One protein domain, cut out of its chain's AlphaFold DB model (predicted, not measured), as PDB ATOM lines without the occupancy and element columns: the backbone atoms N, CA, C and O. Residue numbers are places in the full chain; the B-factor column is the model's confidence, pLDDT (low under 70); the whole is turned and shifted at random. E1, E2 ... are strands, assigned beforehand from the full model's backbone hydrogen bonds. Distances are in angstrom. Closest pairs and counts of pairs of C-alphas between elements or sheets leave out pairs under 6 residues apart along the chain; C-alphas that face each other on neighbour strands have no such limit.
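This is residues 356 to 405 of the 573 residues of an uncharacterized protein of Coriobacteriaceae bacterium (UniProt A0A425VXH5). A single, strongly twisted sheet makes the domain: three long strands, E1, E2 and E3, run up and back along its length, and the short E4 crosses their direction steeply at the edge beside E3. The loops after E1 and after E2 make the two ends of the long axis, and the loop between E3 and E4 sticks out to the side. The printed part has 50 residues with four named strands, E1 E2 E3 E4 along the chain and in the same order across the sheet, antiparallel throughout, and no named helix; the class is all strand. The whole is loose, with a radius of gyration of the C-alphas of 12.7 A, and its outline is a rod, spanning 42 by 20 by 14 A.

The sheet is a meander, each strand the antiparallel neighbour of the one before: E1, residues 356 to 364, E2, residues 374 to 382, E3, residues 389 to 396, and E4, residues 401 to 404. The inner strands E2 and E3 form a hairpin, with 158 degrees between their directions. Their C-alphas 380 and 391 face each other at 4.3 A, and N 377 and O 394 are within hydrogen-bond range at 2.8 A. E1, an edge strand, forms a hairpin with E2 at 163 degrees. C-alphas 359 and 377 face each other at 4.4 A, and N 358 and O 378 are within hydrogen-bond range at 2.9 A. At the other edge, E4 forms a hairpin with E3 at 116 degrees. C-alphas 394 and 404 face each other at 4.4 A, and N 395 and O 403 are within hydrogen-bond range at 2.8 A. E1 and E4 are apart. From edge to edge the strands' lines turn by 96 degrees.

E2 measures 25.5 A from its first to its last C-alpha, with C-alpha 374 at (8.242, -6.985, -19.434). E3 measures 21.6 A. E1 measures 21.1 A and begins with C-alpha 356 at (11.809, -9.571, -37.997). E4 measures 10.2 A and ends with C-alpha 404 at (7.352, -17.572, -25.489).

The two C-alphas farthest apart are those of Asp 370 and Gly 386, at 42.0 A. The printed part has no cut. The link from E3 to E4 is tight, with 4 residues; those from E1 to E2, with 9, and from E2 to E3, with 6, are short. The mean pLDDT of the printed part is 79.1, and residues 366 to 369 and 383 to 389, of which 389 belongs to E3, are under 70.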
ATOM      1  N   THR A 356      11.775 -10.957 -38.471       80.88
ATOM      2  CA  THR A 356      11.809  -9.571 -37.997       80.88
ATOM      3  C   THR A 356      11.282  -9.499 -36.572       80.88
ATOM      4  O   THR A 356      10.128  -9.830 -36.310       80.88
ATOM      5  N   GLU A 357      12.130  -9.052 -35.640       86.38
ATOM      6  CA  GLU A 357      11.706  -8.734 -34.273       86.38
ATOM      7  C   GLU A 357      11.071  -7.342 -34.226       86.38
ATOM      8  O   GLU A 357      11.742  -6.336 -34.472       86.38
ATOM      9  N   ARG A 358       9.798  -7.266 -33.827       87.00
ATOM     10  CA  ARG A 358       9.098  -6.002 -33.563       87.00
ATOM     11  C   ARG A 358       8.668  -5.908 -32.107       87.00
ATOM     12  O   ARG A 358       8.021  -6.798 -31.563       87.00
ATOM     13  N   THR A 359       9.014  -4.806 -31.441       86.56
ATOM     14  CA  THR A 359       8.559  -4.565 -30.063       86.56
ATOM     15  C   THR A 359       7.122  -4.052 -30.077       86.56
ATOM     16  O   THR A 359       6.904  -2.910 -30.476       86.56
ATOM     17  N   ILE A 360       6.179  -4.863 -29.603       87.44
ATOM     18  CA  ILE A 360       4.742  -4.554 -29.584       87.44
ATOM     19  C   ILE A 360       4.397  -3.651 -28.394       87.44
ATOM     20  O   ILE A 360       3.695  -2.652 -28.528       87.44
ATOM     21  N   ALA A 361       4.918  -3.980 -27.209       83.44
ATOM     22  CA  ALA A 361       4.650  -3.234 -25.984       83.44
ATOM     23  C   ALA A 361       5.896  -3.158 -25.101       83.44
ATOM     24  O   ALA A 361       6.697  -4.091 -25.038       83.44
ATOM     25  N   ARG A 362       6.065  -2.040 -24.391       85.19
ATOM     26  CA  ARG A 362       7.170  -1.838 -23.444       85.19
ATOM     27  C   ARG A 362       6.630  -1.560 -22.057       85.19
ATOM     28  O   ARG A 362       5.665  -0.816 -21.906       85.19
ATOM     29  N   GLY A 363       7.299  -2.086 -21.039       80.88
ATOM     30  CA  GLY A 363       6.997  -1.702 -19.663       80.88
ATOM     31  C   GLY A 363       5.740  -2.346 -19.063       80.88
ATOM     32  O   GLY A 363       5.201  -1.797 -18.101       80.88
ATOM     33  N   VAL A 364       5.252  -3.468 -19.602       82.50
ATOM     34  CA  VAL A 364       3.997  -4.097 -19.161       82.50
ATOM     35  C   VAL A 364       4.192  -4.738 -17.787       82.50
ATOM     36  O   VAL A 364       5.049  -5.605 -17.607       82.50
ATOM     37  N   ARG A 365       3.424  -4.275 -16.793       78.50
ATOM     38  CA  ARG A 365       3.511  -4.738 -15.393       78.50
ATOM     39  C   ARG A 365       2.386  -5.677 -14.970       78.50
ATOM     40  O   ARG A 365       2.545  -6.327 -13.943       78.50
ATOM     41  N   SER A 366       1.286  -5.735 -15.722       67.88
ATOM     42  CA  SER A 366       0.090  -6.512 -15.362       67.88
ATOM     43  C   SER A 366       0.389  -7.998 -15.156       67.88
ATOM     44  O   SER A 366      -0.217  -8.623 -14.294       67.88
ATOM     45  N   ASP A 367       1.379  -8.522 -15.881       64.62
ATOM     46  CA  ASP A 367       1.615  -9.965 -15.987       64.62
ATOM     47  C   ASP A 367       2.881 -10.403 -15.223       64.62
ATOM     48  O   ASP A 367       3.390 -11.512 -15.394       64.62
ATOM     49  N   SER A 368       3.435  -9.518 -14.384       67.31
ATOM     50  CA  SER A 368       4.668  -9.779 -13.642       67.31
ATOM     51  C   SER A 368       4.399 -10.229 -12.214       67.31
ATOM     52  O   SER A 368       4.057  -9.415 -11.358       67.31
ATOM     53  N   ALA A 369       4.662 -11.508 -11.935       67.31
ATOM     54  CA  ALA A 369       4.608 -12.062 -10.580       67.31
ATOM     55  C   ALA A 369       5.551 -11.334  -9.595       67.31
ATOM     56  O   ALA A 369       5.254 -11.235  -8.409       67.31
ATOM     57  N   ASP A 370       6.653 -10.765 -10.102       71.88
ATOM     58  CA  ASP A 370       7.679 -10.074  -9.308       71.88
ATOM     59  C   ASP A 370       7.549  -8.536  -9.352       71.88
ATOM     60  O   ASP A 370       8.429  -7.820  -8.865       71.88
ATOM     61  N   GLY A 371       6.524  -7.997 -10.026       72.06
ATOM     62  CA  GLY A 371       6.314  -6.552 -10.220       72.06
ATOM     63  C   GLY A 371       7.295  -5.855 -11.181       72.06
ATOM     64  O   GLY A 371       7.206  -4.643 -11.399       72.06
ATOM     65  N   ARG A 372       8.236  -6.592 -11.789       80.62
ATOM     66  CA  ARG A 372       9.179  -6.064 -12.793       80.62
ATOM     67  C   ARG A 372       8.549  -6.038 -14.191       80.62
ATOM     68  O   ARG A 372       7.995  -7.056 -14.592       80.62
ATOM     69  N   PRO A 373       8.651  -4.940 -14.950       87.00
ATOM     70  CA  PRO A 373       8.014  -4.852 -16.258       87.00
ATOM     71  C   PRO A 373       8.636  -5.803 -17.291       87.00
ATOM     72  O   PRO A 373       9.844  -6.040 -17.264       87.00
ATOM     73  N   TYR A 374       7.817  -6.271 -18.230       87.38
ATOM     74  CA  TYR A 374       8.242  -6.985 -19.434       87.38
ATOM     75  C   TYR A 374       8.084  -6.112 -20.684       87.38
ATOM     76  O   TYR A 374       7.235  -5.219 -20.737       87.38
ATOM     77  N   ASN A 375       8.891  -6.398 -21.703       89.50
ATOM     78  CA  ASN A 375       8.654  -5.939 -23.068       89.50
ATOM     79  C   ASN A 375       8.102  -7.109 -23.887       89.50
ATOM     80  O   ASN A 375       8.622  -8.221 -23.788       89.50
ATOM     81  N   TYR A 376       7.064  -6.862 -24.679       90.38
ATOM     82  CA  TYR A 376       6.458  -7.847 -25.574       90.38
ATOM     83  C   TYR A 376       6.971  -7.644 -26.988       90.38
ATOM     84  O   TYR A 376       7.083  -6.510 -27.464       90.38
ATOM     85  N   VAL A 377       7.321  -8.749 -27.631       89.19
ATOM     86  CA  VAL A 377       7.984  -8.782 -28.928       89.19
ATOM     87  C   VAL A 377       7.270  -9.801 -29.803       89.19
ATOM     88  O   VAL A 377       7.054 -10.930 -29.373       89.19
ATOM     89  N   ALA A 378       6.904  -9.397 -31.014       87.88
ATOM     90  CA  ALA A 378       6.498 -10.319 -32.064       87.88
ATOM     91  C   ALA A 378       7.720 -10.647 -32.914       87.88
ATOM     92  O   ALA A 378       8.538  -9.773 -33.215       87.88
ATOM     93  N   LEU A 379       7.832 -11.916 -33.266       87.12
ATOM     94  CA  LEU A 379       8.836 -12.434 -34.169       87.12
ATOM     95  C   LEU A 379       8.099 -12.953 -35.398       87.12
ATOM     96  O   LEU A 379       7.450 -13.998 -35.336       87.12
ATOM     97  N   ASP A 380       8.184 -12.200 -36.487       84.88
ATOM     98  CA  ASP A 380       7.582 -12.575 -37.762       84.88
ATOM     99  C   ASP A 380       8.609 -13.402 -38.542       84.88
ATOM    100  O   ASP A 380       9.614 -12.856 -38.990       84.88
ATOM    101  N   MET A 381       8.394 -14.713 -38.649       77.62
ATOM    102  CA  MET A 381       9.285 -15.654 -39.334       77.62
ATOM    103  C   MET A 381       8.730 -15.980 -40.721       77.62
ATOM    104  O   MET A 381       7.543 -16.287 -40.866       77.62
ATOM    105  N   GLU A 382       9.580 -15.941 -41.743       70.38
ATOM    106  CA  GLU A 382       9.209 -16.371 -43.091       70.38
ATOM    107  C   GLU A 382       9.483 -17.875 -43.238       70.38
ATOM    108  O   GLU A 382      10.620 -18.333 -43.105       70.38
ATOM    109  N   ASN A 383       8.438 -18.674 -43.470       60.06
ATOM    110  CA  ASN A 383       8.551 -20.136 -43.533       60.06
ATOM    111  C   ASN A 383       9.055 -20.611 -44.907       60.06
ATOM    112  O   ASN A 383       8.404 -21.389 -45.596       60.06
ATOM    113  N   GLY A 384      10.242 -20.156 -45.308       55.78
ATOM    114  CA  GLY A 384      10.828 -20.448 -46.616       55.78
ATOM    115  C   GLY A 384      10.339 -19.515 -47.725       55.78
ATOM    116  O   GLY A 384       9.470 -18.672 -47.523       55.78
ATOM    117  N   TYR A 385      10.934 -19.657 -48.912       44.09
ATOM    118  CA  TYR A 385      10.644 -18.804 -50.068       44.09
ATOM    119  C   TYR A 385       9.173 -18.942 -50.499       44.09
ATOM    120  O   TYR A 385       8.814 -19.920 -51.151       44.09
ATOM    121  N   GLY A 386       8.345 -17.949 -50.155       52.06
ATOM    122  CA  GLY A 386       6.957 -17.827 -50.614       52.06
ATOM    123  C   GLY A 386       5.870 -18.390 -49.688       52.06
ATOM    124  O   GLY A 386       4.722 -18.456 -50.114       52.06
ATOM    125  N   ALA A 387       6.183 -18.787 -48.450       53.00
ATOM    126  CA  ALA A 387       5.170 -19.250 -47.492       53.00
ATOM    127  C   ALA A 387       4.606 -18.114 -46.617       53.00
ATOM    128  O   ALA A 387       5.233 -17.068 -46.436       53.00
ATOM    129  N   ALA A 388       3.435 -18.349 -46.011       58.56
ATOM    130  CA  ALA A 388       2.823 -17.433 -45.051       58.56
ATOM    131  C   ALA A 388       3.779 -17.098 -43.888       58.56
ATOM    132  O   ALA A 388       4.434 -17.979 -43.320       58.56
ATOM    133  N   ARG A 389       3.838 -15.812 -43.514       68.44
ATOM    134  CA  ARG A 389       4.586 -15.351 -42.338       68.44
ATOM    135  C   ARG A 389       3.958 -15.937 -41.080       68.44
ATOM    136  O   ARG A 389       2.762 -15.768 -40.851       68.44
ATOM    137  N   THR A 390       4.762 -16.593 -40.252       77.12
ATOM    138  CA  THR A 390       4.322 -17.041 -38.930       77.12
ATOM    139  C   THR A 390       4.805 -16.064 -37.874       77.12
ATOM    140  O   THR A 390       6.003 -15.906 -37.647       77.12
ATOM    141  N   THR A 391       3.862 -15.383 -37.227       83.69
ATOM    142  CA  THR A 391       4.161 -14.503 -36.097       83.69
ATOM    143  C   THR A 391       4.100 -15.303 -34.806       83.69
ATOM    144  O   THR A 391       3.059 -15.847 -34.442       83.69
ATOM    145  N   THR A 392       5.221 -15.357 -34.094       86.81
ATOM    146  CA  THR A 392       5.302 -15.919 -32.740       86.81
ATOM    147  C   THR A 392       5.470 -14.797 -31.725       86.81
ATOM    148  O   THR A 392       6.121 -13.786 -31.998       86.81
ATOM    149  N   TYR A 393       4.871 -14.955 -30.546       88.88
ATOM    150  CA  TYR A 393       4.810 -13.900 -29.538       88.88
ATOM    151  C   TYR A 393       5.670 -14.237 -28.332       88.88
ATOM    152  O   TYR A 393       5.616 -15.338 -27.787       88.88
ATOM    153  N   TRP A 394       6.449 -13.254 -27.898       89.69
ATOM    154  CA  TRP A 394       7.478 -13.418 -26.888       89.69
ATOM    155  C   TRP A 394       7.425 -12.283 -25.868       89.69
ATOM    156  O   TRP A 394       7.022 -11.154 -26.154       89.69
ATOM    157  N   ARG A 395       7.911 -12.560 -24.661       88.81
ATOM    158  CA  ARG A 395       8.190 -11.565 -23.628       88.81
ATOM    159  C   ARG A 395       9.660 -11.598 -23.251       88.81
ATOM    160  O   ARG A 395      10.281 -12.655 -23.175       88.81
ATOM    161  N   THR A 396      10.210 -10.436 -22.947       89.44
ATOM    162  CA  THR A 396      11.612 -10.300 -22.564       89.44
ATOM    163  C   THR A 396      11.791  -9.284 -21.440       89.44
ATOM    164  O   THR A 396      11.010  -8.338 -21.290       89.44
ATOM    165  N   ARG A 397      12.827  -9.504 -20.628       85.06
ATOM    166  CA  ARG A 397      13.335  -8.550 -19.630       85.06
ATOM    167  C   ARG A 397      14.693  -7.968 -20.033       85.06
ATOM    168  O   ARG A 397      15.016  -6.864 -19.605       85.06
ATOM    169  N   ASP A 398      15.448  -8.685 -20.864       84.50
ATOM    170  CA  ASP A 398      16.854  -8.424 -21.162       84.50
ATOM    171  C   ASP A 398      17.115  -8.544 -22.667       84.50
ATOM    172  O   ASP A 398      16.389  -9.204 -23.392       84.50
ATOM    173  N   PHE A 399      18.209  -7.975 -23.161       83.38
ATOM    174  CA  PHE A 399      18.531  -7.991 -24.595       83.38
ATOM    175  C   PHE A 399      19.055  -9.341 -25.127       83.38
ATOM    176  O   PHE A 399      19.436  -9.423 -26.291       83.38
ATOM    177  N   ILE A 400      19.153 -10.376 -24.283       84.44
ATOM    178  CA  ILE A 400      19.810 -11.651 -24.625       84.44
ATOM    179  C   ILE A 400      18.788 -12.750 -24.930       84.44
ATOM    180  O   ILE A 400      18.958 -13.467 -25.910       84.44
ATOM    181  N   VAL A 401      17.749 -12.893 -24.101       87.44
ATOM    182  CA  VAL A 401      16.843 -14.051 -24.114       87.44
ATOM    183  C   VAL A 401      15.384 -13.600 -24.100       87.44
ATOM    184  O   VAL A 401      15.032 -12.637 -23.423       87.44
ATOM    185  N   MET A 402      14.544 -14.348 -24.803       88.19
ATOM    186  CA  MET A 402      13.109 -14.157 -24.952       88.19
ATOM    187  C   MET A 402      12.378 -15.424 -24.506       88.19
ATOM    188  O   MET A 402      12.857 -16.528 -24.753       88.19
ATOM    189  N   GLN A 403      11.230 -15.265 -23.851       88.81
ATOM    190  CA  GLN A 403      10.347 -16.360 -23.448       88.81
ATOM    191  C   GLN A 403       9.068 -16.324 -24.274       88.81
ATOM    192  O   GLN A 403       8.479 -15.254 -24.413       88.81
ATOM    193  N   GLU A 404       8.613 -17.467 -24.765       87.25
ATOM    194  CA  GLU A 404       7.352 -17.572 -25.489       87.25
ATOM    195  C   GLU A 404       6.184 -17.125 -24.595       87.25
ATOM    196  O   GLU A 404       6.107 -17.453 -23.402       87.25
ATOM    197  N   TRP A 405       5.294 -16.310 -25.156       88.06
ATOM    198  CA  TRP A 405       4.153 -15.742 -24.452       88.06
ATOM    199  C   TRP A 405       3.018 -15.415 -25.425       88.06
ATOM    200  O   TRP A 405       2.895 -14.285 -25.899       88.06
TER     201      TRP A 405